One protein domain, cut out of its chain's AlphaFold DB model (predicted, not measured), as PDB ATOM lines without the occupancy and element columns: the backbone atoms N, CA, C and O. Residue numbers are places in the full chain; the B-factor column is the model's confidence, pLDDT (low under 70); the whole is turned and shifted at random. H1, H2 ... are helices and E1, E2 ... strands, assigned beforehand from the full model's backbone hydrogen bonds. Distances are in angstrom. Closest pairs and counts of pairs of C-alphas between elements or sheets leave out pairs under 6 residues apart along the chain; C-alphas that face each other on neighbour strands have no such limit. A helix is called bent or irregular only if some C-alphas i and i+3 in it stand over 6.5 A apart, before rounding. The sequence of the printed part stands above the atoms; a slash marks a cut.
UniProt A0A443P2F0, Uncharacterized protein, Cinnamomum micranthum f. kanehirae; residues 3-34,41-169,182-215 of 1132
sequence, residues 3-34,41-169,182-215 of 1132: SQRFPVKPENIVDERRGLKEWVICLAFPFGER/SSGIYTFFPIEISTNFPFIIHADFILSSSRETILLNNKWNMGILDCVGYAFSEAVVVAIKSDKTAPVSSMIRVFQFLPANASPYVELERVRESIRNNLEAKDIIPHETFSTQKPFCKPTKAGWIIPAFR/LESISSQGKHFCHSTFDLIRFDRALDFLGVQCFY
ATOM      1  N   SER A   3     -19.429 -21.020 -22.146       93.00
ATOM      2  CA  SER A   3     -20.137 -22.094 -21.440       93.00
ATOM      3  C   SER A   3     -19.352 -22.495 -20.205       93.00
ATOM      4  O   SER A   3     -18.136 -22.673 -20.279       93.00
ATOM      5  N   GLN A   4     -20.039 -22.626 -19.075       93.81
ATOM      6  CA  GLN A   4     -19.424 -22.962 -17.802       93.81
ATOM      7  C   GLN A   4     -20.322 -23.888 -16.988       93.81
ATOM      8  O   GLN A   4     -21.548 -23.750 -16.998       93.81
ATOM      9  N   ARG A   5     -19.694 -24.839 -16.292       94.31
ATOM     10  CA  ARG A   5     -20.375 -25.807 -15.431       94.31
ATOM     11  C   ARG A   5     -20.246 -25.405 -13.969       94.31
ATOM     12  O   ARG A   5     -19.170 -24.988 -13.543       94.31
ATOM     13  N   PHE A   6     -21.329 -25.558 -13.218       93.62
ATOM     14  CA  PHE A   6     -21.396 -25.264 -11.790       93.62
ATOM     15  C   PHE A   6     -22.016 -26.445 -11.039       93.62
ATOM     16  O   PHE A   6     -22.994 -27.003 -11.529       93.62
ATOM     17  N   PRO A   7     -21.501 -26.833  -9.862       92.56
ATOM     18  CA  PRO A   7     -22.135 -27.864  -9.050       92.56
ATOM     19  C   PRO A   7     -23.482 -27.374  -8.496       92.56
ATOM     20  O   PRO A   7     -23.600 -26.227  -8.057       92.56
ATOM     21  N   VAL A   8     -24.486 -28.253  -8.485       90.69
ATOM     22  CA  VAL A   8     -25.803 -27.961  -7.898       90.69
ATOM     23  C   VAL A   8     -25.675 -27.901  -6.375       90.69
ATOM     24  O   VAL A   8     -25.247 -28.865  -5.740       90.69
ATOM     25  N   LYS A   9     -26.053 -26.768  -5.774       89.12
ATOM     26  CA  LYS A   9     -26.056 -26.609  -4.309       89.12
ATOM     27  C   LYS A   9     -27.175 -27.444  -3.666       89.12
ATOM     28  O   LYS A   9     -28.269 -27.478  -4.234       89.12
ATOM     29  N   PRO A  10     -26.966 -28.035  -2.471       84.75
ATOM     30  CA  PRO A  10     -27.986 -28.836  -1.788       84.75
ATOM     31  C   PRO A  10     -29.320 -28.104  -1.586       84.75
ATOM     32  O   PRO A  10     -30.374 -28.701  -1.787       84.75
ATOM     33  N   GLU A  11     -29.292 -26.805  -1.260       87.31
ATOM     34  CA  GLU A  11     -30.509 -25.999  -1.072       87.31
ATOM     35  C   GLU A  11     -31.343 -25.767  -2.347       87.31
ATOM     36  O   GLU A  11     -32.524 -25.427  -2.247       87.31
ATOM     37  N   ASN A  12     -30.755 -25.973  -3.530       89.12
ATOM     38  CA  ASN A  12     -31.367 -25.677  -4.828       89.12
ATOM     39  C   ASN A  12     -31.827 -26.937  -5.581       89.12
ATOM     40  O   ASN A  12     -32.270 -26.837  -6.725       89.12
ATOM     41  N   ILE A  13     -31.734 -28.116  -4.958       86.50
ATOM     42  CA  ILE A  13     -32.241 -29.372  -5.522       86.50
ATOM     43  C   ILE A  13     -33.774 -29.361  -5.482       86.50
ATOM     44  O   ILE A  13     -34.384 -29.085  -4.449       86.50
ATOM     45  N   VAL A  14     -34.391 -29.711  -6.609       87.94
ATOM     46  CA  VAL A  14     -35.838 -29.914  -6.742       87.94
ATOM     47  C   VAL A  14     -36.114 -31.325  -7.254       87.94
ATOM     48  O   VAL A  14     -35.295 -31.896  -7.981       87.94
ATOM     49  N   ASP A  15     -37.255 -31.903  -6.883       81.75
ATOM     50  CA  ASP A  15     -37.560 -33.308  -7.186       81.75
ATOM     51  C   ASP A  15     -37.576 -33.601  -8.697       81.75
ATOM     52  O   ASP A  15     -37.077 -34.638  -9.131       81.75
ATOM     53  N   GLU A  16     -38.019 -32.637  -9.505       79.75
ATOM     54  CA  GLU A  16     -38.076 -32.701 -10.976       79.75
ATOM     55  C   GLU A  16     -36.693 -32.863 -11.642       79.75
ATOM     56  O   GLU A  16     -36.602 -33.283 -12.799       79.75
ATOM     57  N   ARG A  17     -35.605 -32.523 -10.930       81.06
ATOM     58  CA  ARG A  17     -34.220 -32.491 -11.439       81.06
ATOM     59  C   ARG A  17     -33.215 -33.222 -10.539       81.06
ATOM     60  O   ARG A  17     -32.011 -33.040 -10.699       81.06
ATOM     61  N   ARG A  18     -33.671 -34.111  -9.645       77.62
ATOM     62  CA  ARG A  18     -32.824 -34.817  -8.654       77.62
ATOM     63  C   ARG A  18     -31.639 -35.601  -9.261       77.62
ATOM     64  O   ARG A  18     -30.650 -35.839  -8.577       77.62
ATOM     65  N   GLY A  19     -31.719 -35.994 -10.537       79.00
ATOM     66  CA  GLY A  19     -30.644 -36.697 -11.252       79.00
ATOM     67  C   GLY A  19     -29.498 -35.812 -11.771       79.00
ATOM     68  O   GLY A  19     -28.453 -36.342 -12.148       79.00
ATOM     69  N   LEU A  20     -29.663 -34.485 -11.801       85.25
ATOM     70  CA  LEU A  20     -28.650 -33.556 -12.308       85.25
ATOM     71  C   LEU A  20     -27.737 -33.070 -11.179       85.25
ATOM     72  O   LEU A  20     -28.200 -32.520 -10.184       85.25
ATOM     73  N   LYS A  21     -26.423 -33.248 -11.355       87.69
ATOM     74  CA  LYS A  21     -25.394 -32.822 -10.385       87.69
ATOM     75  C   LYS A  21     -24.734 -31.486 -10.732       87.69
ATOM     76  O   LYS A  21     -24.097 -30.881  -9.874       87.69
ATOM     77  N   GLU A  22     -24.885 -31.025 -11.973       91.06
ATOM     78  CA  GLU A  22     -24.246 -29.811 -12.485       91.06
ATOM     79  C   GLU A  22     -25.236 -28.966 -13.298       91.06
ATOM     80  O   GLU A  22     -26.032 -29.501 -14.072       91.06
ATOM     81  N   TRP A  23     -25.140 -27.643 -13.169       93.19
ATOM     82  CA  TRP A  23     -25.751 -26.674 -14.073       93.19
ATOM     83  C   TRP A  23     -24.776 -26.317 -15.191       93.19
ATOM     84  O   TRP A  23     -23.626 -25.965 -14.924       93.19
ATOM     85  N   VAL A  24     -25.241 -26.343 -16.441       92.25
ATOM     86  CA  VAL A  24     -24.498 -25.819 -17.593       92.25
ATOM     87  C   VAL A  24     -25.099 -24.473 -17.975       92.25
ATOM     88  O   VAL A  24     -26.249 -24.406 -18.405       92.25
ATOM     89  N   ILE A  25     -24.322 -23.403 -17.814       93.94
ATOM     90  CA  ILE A  25     -24.740 -22.040 -18.149       93.94
ATOM     91  C   ILE A  25     -23.995 -21.597 -19.400       93.94
ATOM     92  O   ILE A  25     -22.764 -21.545 -19.422       93.94
ATOM     93  N   CYS A  26     -24.753 -21.252 -20.437       91.94
ATOM     94  CA  CYS A  26     -24.256 -20.755 -21.708       91.94
ATOM     95  C   CYS A  26     -24.639 -19.280 -21.884       91.94
ATOM     96  O   CYS A  26     -25.815 -18.927 -21.890       91.94
ATOM     97  N   LEU A  27     -23.642 -18.415 -22.070       91.94
ATOM     98  CA  LEU A  27     -23.818 -16.994 -22.360       91.94
ATOM     99  C   LEU A  27     -23.513 -16.725 -23.835       91.94
ATOM    100  O   LEU A  27     -22.418 -17.030 -24.328       91.94
ATOM    101  N   ALA A  28     -24.469 -16.141 -24.555       87.94
ATOM    102  CA  ALA A  28     -24.279 -15.750 -25.948       87.94
ATOM    103  C   ALA A  28     -24.251 -14.225 -26.092       87.94
ATOM    104  O   ALA A  28     -25.161 -13.520 -25.661       87.94
ATOM    105  N   PHE A  29     -23.190 -13.735 -26.732       85.38
ATOM    106  CA  PHE A  29     -22.946 -12.322 -26.994       85.38
ATOM    107  C   PHE A  29     -23.178 -12.068 -28.488       85.38
ATOM    108  O   PHE A  29     -22.396 -12.572 -29.301       85.38
ATOM    109  N   PRO A  30     -24.263 -11.381 -28.878       77.19
ATOM    110  CA  PRO A  30     -24.580 -11.156 -30.284       77.19
ATOM    111  C   PRO A  30     -23.533 -10.243 -30.939       77.19
ATOM    112  O   PRO A  30     -23.245  -9.161 -30.440       77.19
ATOM    113  N   PHE A  31     -22.958 -10.673 -32.063       66.00
ATOM    114  CA  PHE A  31     -21.923  -9.933 -32.793       66.00
ATOM    115  C   PHE A  31     -22.446  -9.520 -34.177       66.00
ATOM    116  O   PHE A  31     -22.813 -10.386 -34.965       66.00
ATOM    117  N   GLY A  32     -22.466  -8.216 -34.478       63.91
ATOM    118  CA  GLY A  32     -22.964  -7.662 -35.751       63.91
ATOM    119  C   GLY A  32     -24.369  -7.045 -35.667       63.91
ATOM    120  O   GLY A  32     -24.934  -6.919 -34.581       63.91
ATOM    121  N   GLU A  33     -24.924  -6.618 -36.808       51.69
ATOM    122  CA  GLU A  33     -26.303  -6.114 -36.879       51.69
ATOM    123  C   GLU A  33     -27.301  -7.266 -36.736       51.69
ATOM    124  O   GLU A  33     -27.279  -8.243 -37.486       51.69
ATOM    125  N   ARG A  34     -28.198  -7.154 -35.752       53.16
ATOM    126  CA  ARG A  34     -29.314  -8.086 -35.584       53.16
ATOM    127  C   ARG A  34     -30.264  -7.895 -36.772       53.16
ATOM    128  O   ARG A  34     -30.669  -6.767 -37.049       53.16
ATOM    129  N   SER A  41     -36.380  -7.547 -26.963       49.16
ATOM    130  CA  SER A  41     -35.125  -7.639 -26.205       49.16
ATOM    131  C   SER A  41     -34.497  -9.037 -26.110       49.16
ATOM    132  O   SER A  41     -35.177 -10.052 -26.200       49.16
ATOM    133  N   SER A  42     -33.182  -9.103 -25.868       55.28
ATOM    134  CA  SER A  42     -32.480 -10.345 -25.502       55.28
ATOM    135  C   SER A  42     -33.227 -11.092 -24.382       55.28
ATOM    136  O   SER A  42     -33.504 -10.520 -23.325       55.28
ATOM    137  N   GLY A  43     -33.572 -12.354 -24.639       65.12
ATOM    138  CA  GLY A  43     -34.354 -13.194 -23.732       65.12
ATOM    139  C   GLY A  43     -33.516 -14.265 -23.037       65.12
ATOM    140  O   GLY A  43     -32.351 -14.495 -23.373       65.12
ATOM    141  N   ILE A  44     -34.134 -14.932 -22.068       72.44
ATOM    142  CA  ILE A  44     -33.631 -16.173 -21.468       72.44
ATOM    143  C   ILE A  44     -34.096 -17.341 -22.344       72.44
ATOM    144  O   ILE A  44     -35.221 -17.326 -22.835       72.44
ATOM    145  N   TYR A  45     -33.235 -18.332 -22.570       74.31
ATOM    146  CA  TYR A  45     -33.538 -19.493 -23.410       74.31
ATOM    147  C   TYR A  45     -33.445 -20.788 -22.605       74.31
ATOM    148  O   TYR A  45     -32.400 -21.091 -22.026       74.31
ATOM    149  N   THR A  46     -34.491 -21.605 -22.671       68.19
ATOM    150  CA  THR A  46     -34.584 -22.938 -22.043       68.19
ATOM    151  C   THR A  46     -34.898 -23.980 -23.101       68.19
ATOM    152  O   THR A  46     -36.043 -24.397 -23.259       68.19
ATOM    153  N   PHE A  47     -33.914 -24.326 -23.926       67.69
ATOM    154  CA  PHE A  47     -34.095 -25.094 -25.172       67.69
ATOM    155  C   PHE A  47     -35.026 -24.421 -26.220       67.69
ATOM    156  O   PHE A  47     -34.831 -24.637 -27.411       67.69
ATOM    157  N   PHE A  48     -35.936 -23.530 -25.806       66.38
ATOM    158  CA  PHE A  48     -36.812 -22.657 -26.589       66.38
ATOM    159  C   PHE A  48     -36.680 -21.184 -26.126       66.38
ATOM    160  O   PHE A  48     -36.279 -20.946 -24.981       66.38
ATOM    161  N   PRO A  49     -36.983 -20.192 -26.992       65.06
ATOM    162  CA  PRO A  49     -37.062 -18.778 -26.614       65.06
ATOM    163  C   PRO A  49     -38.241 -18.509 -25.667       65.06
ATOM    164  O   PRO A  49     -39.298 -19.108 -25.833       65.06
ATOM    165  N   ILE A  50     -38.072 -17.579 -24.726       76.12
ATOM    166  CA  ILE A  50     -39.075 -17.209 -23.712       76.12
ATOM    167  C   ILE A  50     -39.469 -15.735 -23.887       76.12
ATOM    168  O   ILE A  50     -38.608 -14.907 -24.199       76.12
ATOM    169  N   GLU A  51     -40.732 -15.385 -23.631       69.06
ATOM    170  CA  GLU A  51     -41.252 -14.008 -23.689       69.06
ATOM    171  C   GLU A  51     -40.884 -13.185 -22.436       69.06
ATOM    172  O   GLU A  51     -41.732 -12.599 -21.768       69.06
ATOM    173  N   ILE A  52     -39.595 -13.131 -22.081       74.12
ATOM    174  CA  ILE A  52     -39.095 -12.295 -20.976       74.12
ATOM    175  C   ILE A  52     -38.133 -11.236 -21.504       74.12
ATOM    176  O   ILE A  52     -37.101 -11.549 -22.106       74.12
ATOM    177  N   SER A  53     -38.433  -9.971 -21.203       74.50
ATOM    178  CA  SER A  53     -37.557  -8.836 -21.477       74.50
ATOM    179  C   SER A  53     -36.575  -8.602 -20.328       74.50
ATOM    180  O   SER A  53     -36.874  -7.983 -19.311       74.50
ATOM    181  N   THR A  54     -35.354  -9.113 -20.480       76.44
ATOM    182  CA  THR A  54     -34.333  -9.026 -19.418       76.44
ATOM    183  C   THR A  54     -33.661  -7.655 -19.309       76.44
ATOM    184  O   THR A  54     -33.079  -7.345 -18.272       76.44
ATOM    185  N   ASN A  55     -33.703  -6.852 -20.381       81.12
ATOM    186  CA  ASN A  55     -32.849  -5.678 -20.621       81.12
ATOM    187  C   ASN A  55     -31.337  -5.964 -20.663       81.12
ATOM    188  O   ASN A  55     -30.536  -5.031 -20.773       81.12
ATOM    189  N   PHE A  56     -30.923  -7.233 -20.645       86.25
ATOM    190  CA  PHE A  56     -29.522  -7.595 -20.799       86.25
ATOM    191  C   PHE A  56     -29.114  -7.563 -22.279       86.25
ATOM    192  O   PHE A  56     -29.867  -7.986 -23.157       86.25
ATOM    193  N   PRO A  57     -27.907  -7.085 -22.608       83.69
ATOM    194  CA  PRO A  57     -27.400  -7.071 -23.985       83.69
ATOM    195  C   PRO A  57     -26.807  -8.426 -24.427       83.69
ATOM    196  O   PRO A  57     -26.172  -8.516 -25.475       83.69
ATOM    197  N   PHE A  58     -26.997  -9.482 -23.636       86.62
ATOM    198  CA  PHE A  58     -26.551 -10.847 -23.903       86.62
ATOM    199  C   PHE A  58     -27.677 -11.840 -23.594       86.62
ATOM    200  O   PHE A  58     -28.659 -11.501 -22.937       86.62
ATOM    201  N   ILE A  59     -27.535 -13.065 -24.092       87.56
ATOM    202  CA  ILE A  59     -28.511 -14.145 -23.922       87.56
ATOM    203  C   ILE A  59     -28.004 -15.113 -22.856       87.56
ATOM    204  O   ILE A  59     -26.835 -15.508 -22.884       87.56
ATOM    205  N   ILE A  60     -28.902 -15.520 -21.958       89.25
ATOM    206  CA  ILE A  60     -28.656 -16.567 -20.963       89.25
ATOM    207  C   ILE A  60     -29.373 -17.830 -21.425       89.25
ATOM    208  O   ILE A  60     -30.591 -17.831 -21.593       89.25
ATOM    209  N   HIS A  61     -28.620 -18.907 -21.610       90.25
ATOM    210  CA  HIS A  61     -29.151 -20.222 -21.922       90.25
ATOM    211  C   HIS A  61     -28.745 -21.219 -20.839       90.25
ATOM    212  O   HIS A  61     -27.557 -21.430 -20.596       90.25
ATOM    213  N   ALA A  62     -29.737 -21.808 -20.177       90.69
ATOM    214  CA  ALA A  62     -29.556 -22.820 -19.144       90.69
ATOM    215  C   ALA A  62     -30.843 -23.649 -18.991       90.69
ATOM    216  O   ALA A  62     -31.878 -23.329 -19.581       90.69
ATOM    217  N   ASP A  63     -30.782 -24.706 -18.186       89.75
ATOM    218  CA  ASP A  63     -31.922 -25.581 -17.894       89.75
ATOM    219  C   ASP A  63     -32.862 -24.963 -16.838       89.75
ATOM    220  O   ASP A  63     -32.934 -25.450 -15.714       89.75
ATOM    221  N   PHE A  64     -33.540 -23.851 -17.157       89.62
ATOM    222  CA  PHE A  64     -34.525 -23.248 -16.243       89.62
ATOM    223  C   PHE A  64     -35.873 -23.978 -16.257       89.62
ATOM    224  O   PHE A  64     -36.337 -24.473 -17.285       89.62
ATOM    225  N   ILE A  65     -36.544 -23.953 -15.108       88.19
ATOM    226  CA  ILE A  65     -37.913 -24.432 -14.912       88.19
ATOM    227  C   ILE A  65     -38.901 -23.343 -15.343       88.19
ATOM    228  O   ILE A  65     -38.786 -22.180 -14.936       88.19
ATOM    229  N   LEU A  66     -39.873 -23.735 -16.163       87.56
ATOM    230  CA  LEU A  66     -40.854 -22.849 -16.787       87.56
ATOM    231  C   LEU A  66     -42.193 -22.824 -16.049       87.56
ATOM    232  O   LEU A  66     -42.523 -23.744 -15.301       87.56
ATOM    233  N   SER A  67     -42.983 -21.781 -16.305       82.44
ATOM    234  CA  SER A  67     -44.411 -21.759 -15.989       82.44
ATOM    235  C   SER A  67     -45.163 -22.850 -16.762       82.44
ATOM    236  O   SER A  67     -44.688 -23.373 -17.774       82.44
ATOM    237  N   SER A  68     -46.388 -23.159 -16.335       78.56
ATOM    238  CA  SER A  68     -47.275 -24.089 -17.047       78.56
ATOM    239  C   SER A  68     -47.562 -23.659 -18.492       78.56
ATOM    240  O   SER A  68     -47.652 -24.521 -19.363       78.56
ATOM    241  N   SER A  69     -47.635 -22.349 -18.763       77.00
ATOM    242  CA  SER A  69     -47.785 -21.799 -20.119       77.00
ATOM    243  C   SER A  69     -46.537 -21.966 -20.993       77.00
ATOM    244  O   SER A  69     -46.625 -21.826 -22.204       77.00
ATOM    245  N   ARG A  70     -45.376 -22.286 -20.399       74.62
ATOM    246  CA  ARG A  70     -44.055 -22.363 -21.056       74.62
ATOM    247  C   ARG A  70     -43.573 -21.059 -21.700       74.62
ATOM    248  O   ARG A  70     -42.561 -21.062 -22.391       74.62
ATOM    249  N   GLU A  71     -44.249 -19.950 -21.424       75.00
ATOM    250  CA  GLU A  71     -43.930 -18.624 -21.964       75.00
ATOM    251  C   GLU A  71     -43.015 -17.807 -21.039       75.00
ATOM    252  O   GLU A  71     -42.439 -16.817 -21.483       75.00
ATOM    253  N   THR A  72     -42.842 -18.211 -19.768       80.00
ATOM    254  CA  THR A  72     -42.018 -17.506 -18.760       80.00
ATOM    255  C   THR A  72     -41.236 -18.477 -17.860       80.00
ATOM    256  O   THR A  72     -41.646 -19.625 -17.672       80.00
ATOM    257  N   ILE A  73     -40.105 -18.040 -17.281       86.25
ATOM    258  CA  ILE A  73     -39.387 -18.798 -16.236       86.25
ATOM    259  C   ILE A  73     -39.981 -18.524 -14.852       86.25
ATOM    260  O   ILE A  73     -40.379 -17.401 -14.541       86.25
ATOM    261  N   LEU A  74     -39.960 -19.529 -13.975       85.12
ATOM    262  CA  LEU A  74     -40.321 -19.355 -12.567       85.12
ATOM    263  C   LEU A  74     -39.154 -18.725 -11.794       85.12
ATOM    264  O   LEU A  74     -38.333 -19.440 -11.221       85.12
ATOM    265  N   LEU A  75     -39.063 -17.392 -11.781       82.31
ATOM    266  CA  LEU A  75     -37.968 -16.654 -11.125       82.31
ATOM    267  C   LEU A  75     -37.812 -16.996  -9.631       82.31
ATOM    268  O   LEU A  75     -36.694 -17.089  -9.143       82.31
ATOM    269  N   ASN A  76     -38.915 -17.289  -8.934       80.81
ATOM    270  CA  ASN A  76     -38.916 -17.614  -7.499       80.81
ATOM    271  C   ASN A  76     -38.612 -19.091  -7.179       80.81
ATOM    272  O   ASN A  76     -38.655 -19.493  -6.015       80.81
ATOM    273  N   ASN A  77     -38.340 -19.929  -8.183       89.56
ATOM    274  CA  ASN A  77     -38.005 -21.334  -7.963       89.56
ATOM    275  C   ASN A  77     -36.547 -21.480  -7.483       89.56
ATOM    276  O   ASN A  77     -35.641 -20.879  -8.058       89.56
ATOM    277  N   LYS A  78     -36.306 -22.324  -6.468       89.44
ATOM    278  CA  LYS A  78     -34.971 -22.559  -5.879       89.44
ATOM    279  C   LYS A  78     -33.924 -23.010  -6.907       89.44
ATOM    280  O   LYS A  78     -32.787 -22.549  -6.868       89.44
ATOM    281  N   TRP A  79     -34.310 -23.855  -7.863       91.44
ATOM    282  CA  TRP A  79     -33.437 -24.295  -8.953       91.44
ATOM    283  C   TRP A  79     -33.010 -23.124  -9.847       91.44
ATOM    284  O   TRP A  79     -31.820 -22.918 -10.086       91.44
ATOM    285  N   ASN A  80     -33.976 -22.313 -10.293       91.50
ATOM    286  CA  ASN A  80     -33.724 -21.159 -11.159       91.50
ATOM    287  C   ASN A  80     -32.899 -20.080 -10.451       91.50
ATOM    288  O   ASN A  80     -31.987 -19.527 -11.060       91.50
ATOM    289  N   MET A  81     -33.172 -19.828  -9.169       89.38
ATOM    290  CA  MET A  81     -32.368 -18.934  -8.335       89.38
ATOM    291  C   MET A  81     -30.908 -19.393  -8.265       89.38
ATOM    292  O   MET A  81     -30.009 -18.585  -8.481       89.38
ATOM    293  N   GLY A  82     -30.667 -20.696  -8.074       90.12
ATOM    294  CA  GLY A  82     -29.319 -21.266  -8.096       90.12
ATOM    295  C   GLY A  82     -28.579 -21.040  -9.415       90.12
ATOM    296  O   GLY A  82     -27.401 -20.683  -9.403       90.12
ATOM    297  N   ILE A  83     -29.272 -21.183 -10.549       91.81
ATOM    298  CA  ILE A  83     -28.704 -20.877 -11.869       91.81
ATOM    299  C   ILE A  83     -28.376 -19.383 -11.980       91.81
ATOM    300  O   ILE A  83     -27.261 -19.037 -12.373       91.81
ATOM    301  N   LEU A  84     -29.319 -18.497 -11.634       91.62
ATOM    302  CA  LEU A  84     -29.145 -17.042 -11.723       91.62
ATOM    303  C   LEU A  84     -27.976 -16.544 -10.857       91.62
ATOM    304  O   LEU A  84     -27.183 -15.728 -11.330       91.62
ATOM    305  N   ASP A  85     -27.796 -17.090  -9.651       91.25
ATOM    306  CA  ASP A  85     -26.670 -16.761  -8.764       91.25
ATOM    307  C   ASP A  85     -25.303 -17.038  -9.422       91.25
ATOM    308  O   ASP A  85     -24.335 -16.301  -9.212       91.25
ATOM    309  N   CYS A  86     -25.214 -18.076 -10.260       93.38
ATOM    310  CA  CYS A  86     -23.993 -18.442 -10.981       93.38
ATOM    311  C   CYS A  86     -23.750 -17.600 -12.249       93.38
ATOM    312  O   CYS A  86     -22.602 -17.492 -12.698       93.38
ATOM    313  N   VAL A  87     -24.787 -16.972 -12.822       92.81
ATOM    314  CA  VAL A  87     -24.675 -16.171 -14.058       92.81
ATOM    315  C   VAL A  87     -23.689 -15.019 -13.887       92.81
ATOM    316  O   VAL A  87     -22.869 -14.784 -14.778       92.81
ATOM    317  N   GLY A  88     -23.723 -14.321 -12.748       90.94
ATOM    318  CA  GLY A  88     -22.848 -13.171 -12.515       90.94
ATOM    319  C   GLY A  88     -21.362 -13.531 -12.522       90.94
ATOM    320  O   GLY A  88     -20.545 -12.811 -13.104       90.94
ATOM    321  N   TYR A  89     -21.010 -14.686 -11.950       92.56
ATOM    322  CA  TYR A  89     -19.646 -15.208 -11.996       92.56
ATOM    323  C   TYR A  89     -19.258 -15.619 -13.419       92.56
ATOM    324  O   TYR A  89     -18.234 -15.150 -13.926       92.56
ATOM    325  N   ALA A  90     -20.105 -16.412 -14.091       93.38
ATOM    326  CA  ALA A  90     -19.860 -16.888 -15.454       93.38
ATOM    327  C   ALA A  90     -19.633 -15.739 -16.444       93.38
ATOM    328  O   ALA A  90     -18.714 -15.782 -17.264       93.38
ATOM    329  N   PHE A  91     -20.437 -14.681 -16.334       93.94
ATOM    330  CA  PHE A  91     -20.296 -13.479 -17.146       93.94
ATOM    331  C   PHE A  91     -18.960 -12.779 -16.877       93.94
ATOM    332  O   PHE A  91     -18.243 -12.420 -17.812       93.94
ATOM    333  N   SER A  92     -18.600 -12.607 -15.601       91.94
ATOM    334  CA  SER A  92     -17.365 -11.917 -15.224       91.94
ATOM    335  C   SER A  92     -16.107 -12.641 -15.719       91.94
ATOM    336  O   SER A  92     -15.127 -11.983 -16.066       91.94
ATOM    337  N   GLU A  93     -16.118 -13.974 -15.770       91.81
ATOM    338  CA  GLU A  93     -15.023 -14.778 -16.325       91.81
ATOM    339  C   GLU A  93     -14.965 -14.659 -17.849       91.81
ATOM    340  O   GLU A  93     -13.899 -14.378 -18.403       91.81
ATOM    341  N   ALA A  94     -16.116 -14.754 -18.522       91.25
ATOM    342  CA  ALA A  94     -16.209 -14.583 -19.969       91.25
ATOM    343  C   ALA A  94     -15.612 -13.241 -20.432       91.25
ATOM    344  O   ALA A  94     -14.830 -13.200 -21.382       91.25
ATOM    345  N   VAL A  95     -15.943 -12.146 -19.735       89.19
ATOM    346  CA  VAL A  95     -15.435 -10.798 -20.036       89.19
ATOM    347  C   VAL A  95     -13.924 -10.704 -19.830       89.19
ATOM    348  O   VAL A  95     -13.217 -10.180 -20.688       89.19
ATOM    349  N   VAL A  96     -13.406 -11.223 -18.715       88.56
ATOM    350  CA  VAL A  96     -11.969 -11.156 -18.400       88.56
ATOM    351  C   VAL A  96     -11.152 -11.939 -19.414       88.56
ATOM    352  O   VAL A  96     -10.131 -11.439 -19.890       88.56
ATOM    353  N   VAL A  97     -11.610 -13.137 -19.777       88.94
ATOM    354  CA  VAL A  97     -10.963 -13.956 -20.804       88.94
ATOM    355  C   VAL A  97     -11.020 -13.245 -22.154       88.94
ATOM    356  O   VAL A  97      -9.992 -13.130 -22.819       88.94
ATOM    357  N   ALA A  98     -12.170 -12.689 -22.544       86.12
ATOM    358  CA  ALA A  98     -12.305 -11.953 -23.802       86.12
ATOM    359  C   ALA A  98     -11.368 -10.733 -23.890       86.12
ATOM    360  O   ALA A  98     -10.796 -10.477 -24.946       86.12
ATOM    361  N   ILE A  99     -11.162 -10.008 -22.787       83.88
ATOM    362  CA  ILE A  99     -10.262  -8.846 -22.740       83.88
ATOM    363  C   ILE A  99      -8.779  -9.267 -22.729       83.88
ATOM    364  O   ILE A  99      -7.955  -8.608 -23.364       83.88
ATOM    365  N   LYS A 100      -8.416 -10.344 -22.014       81.62
ATOM    366  CA  LYS A 100      -7.007 -10.728 -21.769       81.62
ATOM    367  C   LYS A 100      -6.429 -11.768 -22.737       81.62
ATOM    368  O   LYS A 100      -5.212 -11.948 -22.753       81.62
ATOM    369  N   SER A 101      -7.269 -12.460 -23.505       75.50
ATOM    370  CA  SER A 101      -6.874 -13.575 -24.382       75.50
ATOM    371  C   SER A 101      -5.977 -13.163 -25.552       75.50
ATOM    372  O   SER A 101      -5.037 -13.888 -25.868       75.50
ATOM    373  N   ASP A 102      -6.209 -11.997 -26.160       71.88
ATOM    374  CA  ASP A 102      -5.438 -11.539 -27.319       71.88
ATOM    375  C   ASP A 102      -4.510 -10.366 -26.970       71.88
ATOM    376  O   ASP A 102      -4.847  -9.186 -27.092       71.88
ATOM    377  N   LYS A 103      -3.277 -10.689 -26.570       65.12
ATOM    378  CA  LYS A 103      -2.248  -9.676 -26.287       65.12
ATOM    379  C   LYS A 103      -1.852  -8.859 -27.522       65.12
ATOM    380  O   LYS A 103      -1.265  -7.792 -27.345       65.12
ATOM    381  N   THR A 104      -2.198  -9.275 -28.742       63.47
ATOM    382  CA  THR A 104      -1.845  -8.594 -30.000       63.47
ATOM    383  C   THR A 104      -2.968  -7.715 -30.557       63.47
ATOM    384  O   THR A 104      -2.670  -6.652 -31.102       63.47
ATOM    385  N   ALA A 105      -4.241  -8.036 -30.300       67.94
ATOM    386  CA  ALA A 105      -5.396  -7.297 -30.821       67.94
ATOM    387  C   ALA A 105      -5.396  -5.796 -30.466       67.94
ATOM    388  O   ALA A 105      -5.065  -5.421 -29.338       67.94
ATOM    389  N   PRO A 106      -5.826  -4.904 -31.373       72.00
ATOM    390  CA  PRO A 106      -6.028  -3.494 -31.051       72.00
ATOM    391  C   PRO A 106      -7.004  -3.305 -29.878       72.00
ATOM    392  O   PRO A 106      -8.008  -4.015 -29.776       72.00
ATOM    393  N   VAL A 107      -6.763  -2.294 -29.033       73.81
ATOM    394  CA  VAL A 107      -7.650  -1.952 -27.898       73.81
ATOM    395  C   VAL A 107      -9.094  -1.711 -28.368       73.81
ATOM    396  O   VAL A 107     -10.036  -2.078 -27.671       73.81
ATOM    397  N   SER A 108      -9.280  -1.186 -29.585       71.94
ATOM    398  CA  SER A 108     -10.587  -0.946 -30.215       71.94
ATOM    399  C   SER A 108     -11.434  -2.206 -30.444       71.94
ATOM    400  O   SER A 108     -12.664  -2.117 -30.447       71.94
ATOM    401  N   SER A 109     -10.809  -3.373 -30.607       74.75
ATOM    402  CA  SER A 109     -11.513  -4.655 -30.732       74.75
ATOM    403  C   SER A 109     -11.942  -5.194 -29.368       74.75
ATOM    404  O   SER A 109     -13.053  -5.701 -29.234       74.75
ATOM    405  N   MET A 110     -11.102  -5.017 -28.342       77.81
ATOM    406  CA  MET A 110     -11.351  -5.496 -26.973       77.81
ATOM    407  C   MET A 110     -12.512  -4.763 -26.304       77.81
ATOM    408  O   MET A 110     -13.366  -5.376 -25.669       77.81
ATOM    409  N   ILE A 111     -12.583  -3.440 -26.474       77.88
ATOM    410  CA  ILE A 111     -13.600  -2.622 -25.803       77.88
ATOM    411  C   ILE A 111     -15.037  -2.924 -26.256       77.88
ATOM    412  O   ILE A 111     -15.985  -2.521 -25.588       77.88
ATOM    413  N   ARG A 112     -15.233  -3.657 -27.364       79.31
ATOM    414  CA  ARG A 112     -16.570  -4.102 -27.792       79.31
ATOM    415  C   ARG A 112     -17.252  -4.953 -26.724       79.31
ATOM    416  O   ARG A 112     -18.469  -4.897 -26.607       79.31
ATOM    417  N   VAL A 113     -16.476  -5.664 -25.902       85.38
ATOM    418  CA  VAL A 113     -16.993  -6.474 -24.791       85.38
ATOM    419  C   VAL A 113     -17.787  -5.625 -23.787       85.38
ATOM    420  O   VAL A 113     -18.781  -6.093 -23.241       85.38
ATOM    421  N   PHE A 114     -17.429  -4.347 -23.609       87.44
ATOM    422  CA  PHE A 114     -18.132  -3.429 -22.704       87.44
ATOM    423  C   PHE A 114     -19.546  -3.069 -23.184       87.44
ATOM    424  O   PHE A 114     -20.366  -2.647 -22.376       87.44
ATOM    425  N   GLN A 115     -19.869  -3.278 -24.468       85.25
ATOM    426  CA  GLN A 115     -21.233  -3.092 -24.990       85.25
ATOM    427  C   GLN A 115     -22.199  -4.159 -24.466       85.25
ATOM    428  O   GLN A 115     -23.409  -3.954 -24.484       85.25
ATOM    429  N   PHE A 116     -21.668  -5.284 -23.981       86.94
ATOM    430  CA  PHE A 116     -22.455  -6.363 -23.400       86.94
ATOM    431  C   PHE A 116     -22.651  -6.223 -21.886       86.94
ATOM    432  O   PHE A 116     -23.179  -7.138 -21.254       86.94
ATOM    433  N   LEU A 117     -22.248  -5.100 -21.282       89.19
ATOM    434  CA  LEU A 117     -22.516  -4.851 -19.869       89.19
ATOM    435  C   LEU A 117     -23.997  -4.508 -19.649       89.19
ATOM    436  O   LEU A 117     -24.540  -3.671 -20.376       89.19
ATOM    437  N   PRO A 118     -24.664  -5.114 -18.648       89.12
ATOM    438  CA  PRO A 118     -26.070  -4.858 -18.345       89.12
ATOM    439  C   PRO A 118     -26.249  -3.500 -17.644       89.12
ATOM    440  O   PRO A 118     -26.552  -3.418 -16.459       89.12
ATOM    441  N   ALA A 119     -26.033  -2.403 -18.374       85.44
ATOM    442  CA  ALA A 119     -26.087  -1.058 -17.808       85.44
ATOM    443  C   ALA A 119     -27.511  -0.641 -17.395       85.44
ATOM    444  O   ALA A 119     -27.686  -0.002 -16.354       85.44
ATOM    445  N   ASN A 120     -28.520  -1.038 -18.179       84.81
ATOM    446  CA  ASN A 120     -29.928  -0.737 -17.916       84.81
ATOM    447  C   ASN A 120     -30.476  -1.627 -16.788       84.81
ATOM    448  O   ASN A 120     -30.147  -2.811 -16.727       84.81
ATOM    449  N   ALA A 121     -31.335  -1.062 -15.937       84.00
ATOM    450  CA  ALA A 121     -32.026  -1.814 -14.891       84.00
ATOM    451  C   ALA A 121     -32.980  -2.860 -15.491       84.00
ATOM    452  O   ALA A 121     -33.584  -2.641 -16.553       84.00
ATOM    453  N   SER A 122     -33.116  -3.991 -14.802       84.69
ATOM    454  CA  SER A 122     -34.080  -5.028 -15.167       84.69
ATOM    455  C   SER A 122     -35.420  -4.779 -14.463       84.69
ATOM    456  O   SER A 122     -35.424  -4.360 -13.306       84.69
ATOM    457  N   PRO A 123     -36.575  -5.046 -15.105       82.00
ATOM    458  CA  PRO A 123     -37.874  -4.934 -14.437       82.00
ATOM    459  C   PRO A 123     -38.111  -6.032 -13.383       82.00
ATOM    460  O   PRO A 123     -39.076  -5.949 -12.627       82.00
ATOM    461  N   TYR A 124     -37.243  -7.049 -13.315       85.06
ATOM    462  CA  TYR A 124     -37.343  -8.175 -12.384       85.06
ATOM    463  C   TYR A 124     -36.281  -8.083 -11.283       85.06
ATOM    464  O   TYR A 124     -35.089  -7.946 -11.568       85.06
ATOM    465  N   VAL A 125     -36.701  -8.234 -10.023       86.88
ATOM    466  CA  VAL A 125     -35.832  -8.107  -8.838       86.88
ATOM    467  C   VAL A 125     -34.709  -9.147  -8.844       86.88
ATOM    468  O   VAL A 125     -33.573  -8.844  -8.485       86.88
ATOM    469  N   GLU A 126     -34.994 -10.375  -9.271       87.50
ATOM    470  CA  GLU A 126     -34.025 -11.474  -9.328       87.50
ATOM    471  C   GLU A 126     -32.938 -11.204 -10.372       87.50
ATOM    472  O   GLU A 126     -31.762 -11.460 -10.123       87.50
ATOM    473  N   LEU A 127     -33.306 -10.632 -11.521       88.50
ATOM    474  CA  LEU A 127     -32.346 -10.243 -12.555       88.50
ATOM    475  C   LEU A 127     -31.541  -9.010 -12.141       88.50
ATOM    476  O   LEU A 127     -30.366  -8.907 -12.489       88.50
ATOM    477  N   GLU A 128     -32.108  -8.119 -11.331       89.62
ATOM    478  CA  GLU A 128     -31.348  -7.015 -10.748       89.62
ATOM    479  C   GLU A 128     -30.250  -7.526  -9.795       89.62
ATOM    480  O   GLU A 128     -29.126  -7.024  -9.827       89.62
ATOM    481  N   ARG A 129     -30.498  -8.611  -9.039       90.19
ATOM    482  CA  ARG A 129     -29.437  -9.282  -8.253       90.19
ATOM    483  C   ARG A 129     -28.321  -9.824  -9.143       90.19
ATOM    484  O   ARG A 129     -27.150  -9.717  -8.785       90.19
ATOM    485  N   VAL A 130     -28.658 -10.377 -10.311       91.50
ATOM    486  CA  VAL A 130     -27.658 -10.827 -11.295       91.50
ATOM    487  C   VAL A 130     -26.848  -9.641 -11.819       91.50
ATOM    488  O   VAL A 130     -25.623  -9.724 -11.888       91.50
ATOM    489  N   ARG A 131     -27.507  -8.526 -12.147       91.75
ATOM    490  CA  ARG A 131     -26.859  -7.292 -12.609       91.75
ATOM    491  C   ARG A 131     -25.874  -6.742 -11.568       91.75
ATOM    492  O   ARG A 131     -24.732  -6.452 -11.922       91.75
ATOM    493  N   GLU A 132     -26.264  -6.671 -10.299       90.88
ATOM    494  CA  GLU A 132     -25.376  -6.229  -9.212       90.88
ATOM    495  C   GLU A 132     -24.254  -7.243  -8.920       90.88
ATOM    496  O   GLU A 132     -23.106  -6.857  -8.701       90.88
ATOM    497  N   SER A 133     -24.523  -8.551  -9.021       92.88
ATOM    498  CA  SER A 133     -23.486  -9.594  -8.953       92.88
ATOM    499  C   SER A 133     -22.431  -9.423 -10.056       92.88
ATOM    500  O   SER A 133     -21.228  -9.486  -9.788       92.88
ATOM    501  N   ILE A 134     -22.854  -9.124 -11.293       92.94
ATOM    502  CA  ILE A 134     -21.948  -8.813 -12.411       92.94
ATOM    503  C   ILE A 134     -21.095  -7.582 -12.093       92.94
ATOM    504  O   ILE A 134     -19.881  -7.625 -12.296       92.94
ATOM    505  N   ARG A 135     -21.707  -6.504 -11.588       91.12
ATOM    506  CA  ARG A 135     -21.000  -5.271 -11.208       91.12
ATOM    507  C   ARG A 135     -19.908  -5.555 -10.175       91.12
ATOM    508  O   ARG A 135     -18.732  -5.326 -10.461       91.12
ATOM    509  N   ASN A 136     -20.279  -6.140  -9.038       90.75
ATOM    510  CA  ASN A 136     -19.370  -6.418  -7.922       90.75
ATOM    511  C   ASN A 136     -18.190  -7.311  -8.342       90.75
ATOM    512  O   ASN A 136     -17.040  -7.060  -7.976       90.75
ATOM    513  N   ASN A 137     -18.451  -8.329  -9.170       90.56
ATOM    514  CA  ASN A 137     -17.406  -9.226  -9.667       90.56
ATOM    515  C   ASN A 137     -16.426  -8.533 -10.626       90.56
ATOM    516  O   ASN A 137     -15.270  -8.952 -10.716       90.56
ATOM    517  N   LEU A 138     -16.862  -7.513 -11.370       90.31
ATOM    518  CA  LEU A 138     -16.022  -6.787 -12.328       90.31
ATOM    519  C   LEU A 138     -15.241  -5.634 -11.684       90.31
ATOM    520  O   LEU A 138     -14.109  -5.381 -12.095       90.31
ATOM    521  N   GLU A 139     -15.783  -4.980 -10.654       87.00
ATOM    522  CA  GLU A 139     -15.114  -3.888  -9.922       87.00
ATOM    523  C   GLU A 139     -13.759  -4.299  -9.323       87.00
ATOM    524  O   GLU A 139     -12.814  -3.505  -9.272       87.00
ATOM    525  N   ALA A 140     -13.634  -5.558  -8.897       84.12
ATOM    526  CA  ALA A 140     -12.407  -6.079  -8.302       84.12
ATOM    527  C   ALA A 140     -11.312  -6.430  -9.331       84.12
ATOM    528  O   ALA A 140     -10.154  -6.618  -8.934       84.12
ATOM    529  N   LYS A 141     -11.650  -6.522 -10.626       88.38
ATOM    530  CA  LYS A 141     -10.777  -7.067 -11.677       88.38
ATOM    531  C   LYS A 141     -10.119  -5.970 -12.519       88.38
ATOM    532  O   LYS A 141     -10.723  -4.955 -12.849       88.38
ATOM    533  N   ASP A 142      -8.875  -6.212 -12.934       87.50
ATOM    534  CA  ASP A 142      -8.154  -5.327 -13.855       87.50
ATOM    535  C   ASP A 142      -8.648  -5.534 -15.291       87.50
ATOM    536  O   ASP A 142      -8.144  -6.403 -16.013       87.50
ATOM    537  N   ILE A 143      -9.666  -4.760 -15.675       87.25
ATOM    538  CA  ILE A 143     -10.340  -4.853 -16.979       87.25
ATOM    539  C   ILE A 143     -10.309  -3.548 -17.779       87.25
ATOM    540  O   ILE A 143     -10.453  -3.605 -18.997       87.25
ATOM    541  N   ILE A 144     -10.115  -2.384 -17.145       86.12
ATOM    542  CA  ILE A 144     -10.143  -1.094 -17.847       86.12
ATOM    543  C   ILE A 144      -8.785  -0.837 -18.503       86.12
ATOM    544  O   ILE A 144      -7.795  -0.678 -17.774       86.12
ATOM    545  N   PRO A 145      -8.700  -0.759 -19.846       83.56
ATOM    546  CA  PRO A 145      -7.487  -0.304 -20.499       83.56
ATOM    547  C   PRO A 145      -7.308   1.189 -20.227       83.56
ATOM    548  O   PRO A 145      -8.173   2.014 -20.544       83.56
ATOM    549  N   HIS A 146      -6.170   1.530 -19.637       78.31
ATOM    550  CA  HIS A 146      -5.765   2.913 -19.442       78.31
ATOM    551  C   HIS A 146      -4.644   3.277 -20.405       78.31
ATOM    552  O   HIS A 146      -3.980   2.419 -20.987       78.31
ATOM    553  N   GLU A 147      -4.471   4.571 -20.618       73.69
ATOM    554  CA  GLU A 147      -3.457   5.062 -21.535       73.69
ATOM    555  C   GLU A 147      -2.073   4.948 -20.884       73.69
ATOM    556  O   GLU A 147      -1.835   5.475 -19.796       73.69
ATOM    557  N   THR A 148      -1.152   4.245 -21.543       63.25
ATOM    558  CA  THR A 148       0.253   4.185 -21.134       63.25
ATOM    559  C   THR A 148       1.201   4.530 -22.258       63.25
ATOM    560  O   THR A 148       0.919   4.393 -23.449       63.25
ATOM    561  N   PHE A 149       2.368   5.002 -21.835       54.59
ATOM    562  CA  PHE A 149       3.480   5.404 -22.685       54.59
ATOM    563  C   PHE A 149       4.483   4.247 -22.905       54.59
ATOM    564  O   PHE A 149       5.620   4.492 -23.287       54.59
ATOM    565  N   SER A 150       4.062   2.995 -22.663       49.97
ATOM    566  CA  SER A 150       4.853   1.758 -22.791       49.97
ATOM    567  C   SER A 150       4.167   0.764 -23.741       49.97
ATOM    568  O   SER A 150       2.955   0.815 -23.929       49.97
ATOM    569  N   THR A 151       4.937  -0.151 -24.338       43.41
ATOM    570  CA  THR A 151       4.469  -1.188 -25.280       43.41
ATOM    571  C   THR A 151       3.626  -2.290 -24.628       43.41
ATOM    572  O   THR A 151       2.977  -3.065 -25.333       43.41
ATOM    573  N   GLN A 152       3.588  -2.366 -23.294       54.12
ATOM    574  CA  GLN A 152       2.694  -3.270 -22.571       54.12
ATOM    575  C   GLN A 152       1.315  -2.633 -22.376       54.12
ATOM    576  O   GLN A 152       1.220  -1.517 -21.874       54.12
ATOM    577  N   LYS A 153       0.255  -3.376 -22.735       63.56
ATOM    578  CA  LYS A 153      -1.158  -3.023 -22.514       63.56
ATOM    579  C   LYS A 153      -1.508  -3.196 -21.034       63.56
ATOM    580  O   LYS A 153      -1.641  -4.339 -20.592       63.56
ATOM    581  N   PRO A 154      -1.664  -2.123 -20.256       72.94
ATOM    582  CA  PRO A 154      -1.893  -2.241 -18.833       72.94
ATOM    583  C   PRO A 154      -3.377  -2.035 -18.539       72.94
ATOM    584  O   PRO A 154      -4.032  -1.096 -18.998       72.94
ATOM    585  N   PHE A 155      -3.923  -2.968 -17.772       82.62
ATOM    586  CA  PHE A 155      -5.292  -2.913 -17.295       82.62
ATOM    587  C   PHE A 155      -5.296  -2.420 -15.855       82.62
ATOM    588  O   PHE A 155      -4.355  -2.668 -15.103       82.62
ATOM    589  N   CYS A 156      -6.350  -1.710 -15.478       83.88
ATOM    590  CA  CYS A 156      -6.563  -1.275 -14.107       83.88
ATOM    591  C   CYS A 156      -7.990  -1.585 -13.658       83.88
ATOM    592  O   CYS A 156      -8.891  -1.810 -14.478       83.88
ATOM    593  N   LYS A 157      -8.184  -1.609 -12.341       87.81
ATOM    594  CA  LYS A 157      -9.510  -1.703 -11.728       87.81
ATOM    595  C   LYS A 157     -10.361  -0.487 -12.102       87.81
ATOM    596  O   LYS A 157      -9.818   0.623 -12.103       87.81
ATOM    597  N   PRO A 158     -11.680  -0.649 -12.314       86.62
ATOM    598  CA  PRO A 158     -12.598   0.471 -12.535       86.62
ATOM    599  C   PRO A 158     -12.466   1.601 -11.502       86.62
ATOM    600  O   PRO A 158     -12.424   2.768 -11.871       86.62
ATOM    601  N   THR A 159     -12.252   1.264 -10.228       83.44
ATOM    602  CA  THR A 159     -12.069   2.234  -9.129       83.44
ATOM    603  C   THR A 159     -10.792   3.079  -9.223       83.44
ATOM    604  O   THR A 159     -10.713   4.160  -8.635       83.44
ATOM    605  N   LYS A 160      -9.780   2.602  -9.957       82.56
ATOM    606  CA  LYS A 160      -8.520   3.318 -10.220       82.56
ATOM    607  C   LYS A 160      -8.520   4.036 -11.571       82.56
ATOM    608  O   LYS A 160      -7.569   4.765 -11.858       82.56
ATOM    609  N   ALA A 161      -9.549   3.831 -12.388       84.50
ATOM    610  CA  ALA A 161      -9.712   4.487 -13.671       84.50
ATOM    611  C   ALA A 161     -10.499   5.795 -13.510       84.50
ATOM    612  O   ALA A 161     -11.391   5.904 -12.671       84.50
ATOM    613  N   GLY A 162     -10.173   6.791 -14.326       83.94
ATOM    614  CA  GLY A 162     -10.935   8.028 -14.409       83.94
ATOM    615  C   GLY A 162     -11.135   8.480 -15.847       83.94
ATOM    616  O   GLY A 162     -10.269   8.293 -16.711       83.94
ATOM    617  N   TRP A 163     -12.286   9.092 -16.101       83.19
ATOM    618  CA  TRP A 163     -12.600   9.654 -17.409       83.19
ATOM    619  C   TRP A 163     -12.118  11.108 -17.514       83.19
ATOM    620  O   TRP A 163     -12.384  11.935 -16.634       83.19
ATOM    621  N   ILE A 164     -11.368  11.406 -18.582       84.12
ATOM    622  CA  ILE A 164     -10.839  12.737 -18.905       84.12
ATOM    623  C   ILE A 164     -11.755  13.439 -19.911       84.12
ATOM    624  O   ILE A 164     -12.213  12.832 -20.874       84.12
ATOM    625  N   ILE A 165     -11.939  14.750 -19.737       82.69
ATOM    626  CA  ILE A 165     -12.658  15.604 -20.688       82.69
ATOM    627  C   ILE A 165     -11.970  15.550 -22.071       82.69
ATOM    628  O   ILE A 165     -10.776  15.858 -22.154       82.69
ATOM    629  N   PRO A 166     -12.697  15.271 -23.173       82.81
ATOM    630  CA  PRO A 166     -12.110  15.096 -24.509       82.81
ATOM    631  C   PRO A 166     -11.206  16.249 -24.974       82.81
ATOM    632  O   PRO A 166     -10.161  16.029 -25.584       82.81
ATOM    633  N   ALA A 167     -11.560  17.492 -24.628       83.75
ATOM    634  CA  ALA A 167     -10.743  18.667 -24.936       83.75
ATOM    635  C   ALA A 167      -9.351  18.613 -24.275       83.75
ATOM    636  O   ALA A 167      -8.354  18.945 -24.912       83.75
ATOM    637  N   PHE A 168      -9.263  18.142 -23.025       86.19
ATOM    638  CA  PHE A 168      -7.983  17.952 -22.341       86.19
ATOM    639  C   PHE A 168      -7.200  16.773 -22.918       86.19
ATOM    640  O   PHE A 168      -5.977  16.838 -23.021       86.19
ATOM    641  N   ARG A 169      -7.888  15.715 -23.363       85.69
ATOM    642  CA  ARG A 169      -7.224  14.590 -24.032       85.69
ATOM    643  C   ARG A 169      -6.527  15.027 -25.317       85.69
ATOM    644  O   ARG A 169      -5.379  14.650 -25.532       85.69
ATOM    645  N   LEU A 182       5.218  13.421 -19.232       71.38
ATOM    646  CA  LEU A 182       3.955  13.389 -18.465       71.38
ATOM    647  C   LEU A 182       3.993  12.415 -17.268       71.38
ATOM    648  O   LEU A 182       2.954  12.000 -16.755       71.38
ATOM    649  N   GLU A 183       5.190  12.041 -16.818       64.75
ATOM    650  CA  GLU A 183       5.421  11.016 -15.785       64.75
ATOM    651  C   GLU A 183       4.753  11.353 -14.442       64.75
ATOM    652  O   GLU A 183       4.271  10.462 -13.739       64.75
ATOM    653  N   SER A 184       4.616  12.645 -14.120       64.25
ATOM    654  CA  SER A 184       3.958  13.107 -12.893       64.25
ATOM    655  C   SER A 184       2.473  12.724 -12.813       64.25
ATOM    656  O   SER A 184       1.937  12.614 -11.712       64.25
ATOM    657  N   ILE A 185       1.794  12.464 -13.939       68.31
ATOM    658  CA  ILE A 185       0.372  12.071 -13.940       68.31
ATOM    659  C   ILE A 185       0.191  10.683 -13.311       68.31
ATOM    660  O   ILE A 185      -0.738  10.463 -12.533       68.31
ATOM    661  N   SER A 186       1.112   9.755 -13.583       62.44
ATOM    662  CA  SER A 186       1.075   8.392 -13.038       62.44
ATOM    663  C   SER A 186       1.309   8.350 -11.522       62.44
ATOM    664  O   SER A 186       0.851   7.424 -10.856       62.44
ATOM    665  N   SER A 187       1.959   9.378 -10.962       60.03
ATOM    666  CA  SER A 187       2.243   9.502  -9.523       60.03
ATOM    667  C   SER A 187       0.996   9.758  -8.662       60.03
ATOM    668  O   SER A 187       1.019   9.549  -7.452       60.03
ATOM    669  N   GLN A 188      -0.124  10.156  -9.277       64.69
ATOM    670  CA  GLN A 188      -1.353  10.542  -8.575       64.69
ATOM    671  C   GLN A 188      -2.310   9.369  -8.276       64.69
ATOM    672  O   GLN A 188      -3.406   9.586  -7.758       64.69
ATOM    673  N   GLY A 189      -1.925   8.127  -8.591       63.47
ATOM    674  CA  GLY A 189      -2.645   6.910  -8.183       63.47
ATOM    675  C   GLY A 189      -3.956   6.608  -8.927       63.47
ATOM    676  O   GLY A 189      -4.590   5.595  -8.632       63.47
ATOM    677  N   LYS A 190      -4.354   7.443  -9.898       73.50
ATOM    678  CA  LYS A 190      -5.478   7.202 -10.818       73.50
ATOM    679  C   LYS A 190      -5.002   7.244 -12.269       73.50
ATOM    680  O   LYS A 190      -4.246   8.136 -12.647       73.50
ATOM    681  N   HIS A 191      -5.475   6.305 -13.081       77.81
ATOM    682  CA  HIS A 191      -5.134   6.194 -14.497       77.81
ATOM    683  C   HIS A 191      -6.279   6.707 -15.365       77.81
ATOM    684  O   HIS A 191      -7.445   6.472 -15.056       77.81
ATOM    685  N   PHE A 192      -5.972   7.387 -16.467       80.94
ATOM    686  CA  PHE A 192      -7.012   7.832 -17.388       80.94
ATOM    687  C   PHE A 192      -7.330   6.775 -18.443       80.94
ATOM    688  O   PHE A 192      -6.431   6.152 -19.013       80.94
ATOM    689  N   CYS A 193      -8.624   6.567 -18.689       83.75
ATOM    690  CA  CYS A 193      -9.116   5.578 -19.646       83.75
ATOM    691  C   CYS A 193      -8.530   5.807 -21.044       83.75
ATOM    692  O   CYS A 193      -8.333   6.954 -21.459       83.75
ATOM    693  N   HIS A 194      -8.304   4.727 -21.790       82.38
ATOM    694  CA  HIS A 194      -7.847   4.795 -23.179       82.38
ATOM    695  C   HIS A 194      -8.806   5.626 -24.056       82.38
ATOM    696  O   HIS A 194     -10.022   5.580 -23.868       82.38
ATOM    697  N   SER A 195      -8.273   6.350 -25.046       77.19
ATOM    698  CA  SER A 195      -9.020   7.291 -25.910       77.19
ATOM    699  C   SER A 195     -10.242   6.698 -26.616       77.19
ATOM    700  O   SER A 195     -11.201   7.392 -26.933       77.19
ATOM    701  N   THR A 196     -10.253   5.390 -26.843       77.62
ATOM    702  CA  THR A 196     -11.358   4.706 -27.527       77.62
ATOM    703  C   THR A 196     -12.655   4.654 -26.703       77.62
ATOM    704  O   THR A 196     -13.714   4.360 -27.260       77.62
ATOM    705  N   PHE A 197     -12.590   4.969 -25.404       78.50
ATOM    706  CA  PHE A 197     -13.762   5.148 -24.546       78.50
ATOM    707  C   PHE A 197     -14.451   6.509 -24.701       78.50
ATOM    708  O   PHE A 197     -15.532   6.676 -24.160       78.50
ATOM    709  N   ASP A 198     -13.904   7.450 -25.477       74.88
ATOM    710  CA  ASP A 198     -14.516   8.776 -25.673       74.88
ATOM    711  C   ASP A 198     -15.802   8.743 -26.543       74.88
ATOM    712  O   ASP A 198     -16.364   9.781 -26.886       74.88
ATOM    713  N   LEU A 199     -16.272   7.555 -26.940       77.25
ATOM    714  CA  LEU A 199     -17.506   7.377 -27.704       77.25
ATOM    715  C   LEU A 199     -18.707   7.226 -26.761       77.25
ATOM    716  O   LEU A 199     -18.752   6.268 -25.995       77.25
ATOM    717  N   ILE A 200     -19.737   8.058 -26.967       76.00
ATOM    718  CA  ILE A 200     -20.986   8.138 -26.169       76.00
ATOM    719  C   ILE A 200     -21.625   6.767 -25.873       76.00
ATOM    720  O   ILE A 200     -22.240   6.544 -24.834       76.00
ATOM    721  N   ARG A 201     -21.476   5.794 -26.782       79.50
ATOM    722  CA  ARG A 201     -22.001   4.428 -26.606       79.50
ATOM    723  C   ARG A 201     -21.438   3.680 -25.390       79.50
ATOM    724  O   ARG A 201     -22.014   2.664 -25.012       79.50
ATOM    725  N   PHE A 202     -20.319   4.127 -24.820       83.62
ATOM    726  CA  PHE A 202     -19.688   3.501 -23.659       83.62
ATOM    727  C   PHE A 202     -19.986   4.213 -22.337       83.62
ATOM    728  O   PHE A 202     -19.704   3.627 -21.296       83.62
ATOM    729  N   ASP A 203     -20.607   5.396 -22.351       82.31
ATOM    730  CA  ASP A 203     -20.885   6.189 -21.143       82.31
ATOM    731  C   ASP A 203     -21.665   5.359 -20.112       82.31
ATOM    732  O   ASP A 203     -21.212   5.153 -18.990       82.31
ATOM    733  N   ARG A 204     -22.761   4.720 -20.548       83.88
ATOM    734  CA  ARG A 204     -23.585   3.845 -19.689       83.88
ATOM    735  C   ARG A 204     -22.814   2.654 -19.116       83.88
ATOM    736  O   ARG A 204     -23.118   2.189 -18.021       83.88
ATOM    737  N   ALA A 205     -21.852   2.126 -19.868       86.38
ATOM    738  CA  ALA A 205     -21.036   0.995 -19.444       86.38
ATOM    739  C   ALA A 205     -19.982   1.416 -18.406       86.38
ATOM    740  O   ALA A 205     -19.727   0.673 -17.460       86.38
ATOM    741  N   LEU A 206     -19.394   2.604 -18.560       86.50
ATOM    742  CA  LEU A 206     -18.453   3.183 -17.597       86.50
ATOM    743  C   LEU A 206     -19.157   3.587 -16.298       86.50
ATOM    744  O   LEU A 206     -18.662   3.250 -15.221       86.50
ATOM    745  N   ASP A 207     -20.339   4.200 -16.402       86.44
ATOM    746  CA  ASP A 207     -21.201   4.520 -15.259       86.44
ATOM    747  C   ASP A 207     -21.599   3.250 -14.497       86.44
ATOM    748  O   ASP A 207     -21.554   3.208 -13.268       86.44
ATOM    749  N   PHE A 208     -21.936   2.175 -15.223       88.12
ATOM    750  CA  PHE A 208     -22.253   0.879 -14.626       88.12
ATOM    751  C   PHE A 208     -21.086   0.284 -13.826       88.12
ATOM    752  O   PHE A 208     -21.328  -0.352 -12.805       88.12
ATOM    753  N   LEU A 209     -19.844   0.493 -14.270       87.25
ATOM    754  CA  LEU A 209     -18.630   0.032 -13.587       87.25
ATOM    755  C   LEU A 209     -18.124   1.007 -12.507       87.25
ATOM    756  O   LEU A 209     -17.074   0.762 -11.915       87.25
ATOM    757  N   GLY A 210     -18.819   2.127 -12.283       82.56
ATOM    758  CA  GLY A 210     -18.434   3.132 -11.293       82.56
ATOM    759  C   GLY A 210     -17.193   3.953 -11.668       82.56
ATOM    760  O   GLY A 210     -16.545   4.519 -10.784       82.56
ATOM    761  N   VAL A 211     -16.834   4.032 -12.956       85.75
ATOM    762  CA  VAL A 211     -15.700   4.849 -13.421       85.75
ATOM    763  C   VAL A 211     -16.100   6.321 -13.389       85.75
ATOM    764  O   VAL A 211     -16.912   6.778 -14.184       85.75
ATOM    765  N   GLN A 212     -15.511   7.084 -12.469       80.56
ATOM    766  CA  GLN A 212     -15.857   8.494 -12.284       80.56
ATOM    767  C   GLN A 212     -15.065   9.422 -13.215       80.56
ATOM    768  O   GLN A 212     -13.885   9.201 -13.510       80.56
ATOM    769  N   CYS A 213     -15.688  10.530 -13.611       78.56
ATOM    770  CA  CYS A 213     -14.982  11.660 -14.208       78.56
ATOM    771  C   CYS A 213     -13.965  12.246 -13.222       78.56
ATOM    772  O   CYS A 213     -14.230  12.359 -12.021       78.56
ATOM    773  N   PHE A 214     -12.813  12.686 -13.727       79.94
ATOM    774  CA  PHE A 214     -11.889  13.455 -12.899       79.94
ATOM    775  C   PHE A 214     -12.526  14.780 -12.470       79.94
ATOM    776  O   PHE A 214     -13.068  15.524 -13.286       79.94
ATOM    777  N   TYR A 215     -12.415  15.101 -11.183       77.75
ATOM    778  CA  TYR A 215     -12.798  16.408 -10.664       77.75
ATOM    779  C   TYR A 215     -11.822  17.487 -11.131       77.75
ATOM    780  O   TYR A 215     -10.634  17.236 -11.334       77.75
TER     781      TYR A 215
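Overview. This is residues 3 to 34, 41 to 169 and 182 to 215 of the 1132 residues of an uncharacterized protein of Cinnamomum micranthum f. kanehirae (UniProt A0A443P2F0). A long helix, H1, runs through the middle of a rod between two partners: on one side it covers E1 and E2 of a small four-strand sheet, which lies toward one end of the rod, and on its other side H3 packs side by side with it. H2 folds back from the end of H1 and meets H6 and H7, while long loops, E5 and the short helices H4 and H5 make the other end. The printed part has 195 residues, in the order E1 E2 E3 E4 H1 H2 H3 E5 H4 H5 H6 H7; the mixed sheet runs E1 E2 E4 E3. The class is mixed, helices and strands, with 90 residues in named elements, under half. The whole is compact, with a radius of gyration of the C-alphas of 19.0 A, and spans 63 by 30 by 29 A.

Arrangement. Start at E1, residues 3 to 7, an edge strand in an antiparallel hairpin with E2, residues 22 to 28; look for N 4 and O 25, 3.0 A apart. E2 is antiparallel to E4, residues 59 to 61, with N 26 and O 61 at 2.8 A. E4 is parallel to E3, residues 44 to 46, with N 45 and O 60 at 2.9 A. H1, residues 78 to 100, is on one face of this sheet, two layers of helix and strands, at a height over the sheet of 7.5 A. With its residues 95 to 99 alone H1 touches H2, residues 107 to 116, in a helical hairpin; the closest C-alphas, of Ile 99 and Met 110, are 5.5 A apart. H1 also touches H3, residues 125 to 139, at a shallow tilt of 30 degrees, the same way, closest at the C-alphas of Gly 88 and Ile 134, 4.5 A. E5, residues 161 to 163, pairs with no named strand, but its residues 161 to 162 pair with 191 to 192, parallel. H4, residues 166 to 169, and H5, residues 183 to 186, touch no helix. H2, the hub, touches H6, residues 195 to 198, closest at the C-alphas of Ser 108 and Thr 196, 6.3 A. H2 touches H7, residues 200 to 208, at a steep tilt of 62 degrees, closest at the C-alphas of Phe 114 and Ala 205, 6.2 A. H7 is irregular, with C-alphas 201 and 204 7.1 A apart. In H3 every O i to N i+4 pair is within hydrogen-bond range; H1 has 16 of 19, H7 3 of 5, and H2 1 of 6 beside 5 of 7 O i to N i+3 pairs, while H4, H5 and H6 are too short for an O i to N i+4 pair.

Along the chain. Find C-alpha 3 at (-20.137, -22.094, -21.440), where E1 begins; E2 is 19.5 A long. H1 runs 34.3 A from C-alpha 78 at (-34.971, -22.559, -5.879), H2 16.1 A and H3 21.2 A. H7 runs 13.7 A to C-alpha 208 at (-22.253, 0.879, -14.626).

Size, cuts and confidence. The two C-alphas farthest apart, of Asp 15 and Leu 182, are 63.5 A apart. Residues 35 to 40 and 170 to 181 are not printed; the C-alphas across these cuts are 11.0 A and 12.5 A apart. The links E1 to E2, E3 to E4, E4 to H1 and H3 to E5 are long. The mean pLDDT of the printed part is 81.5, with 28 residues under 70, among them 148 to 153 and 183 to 189.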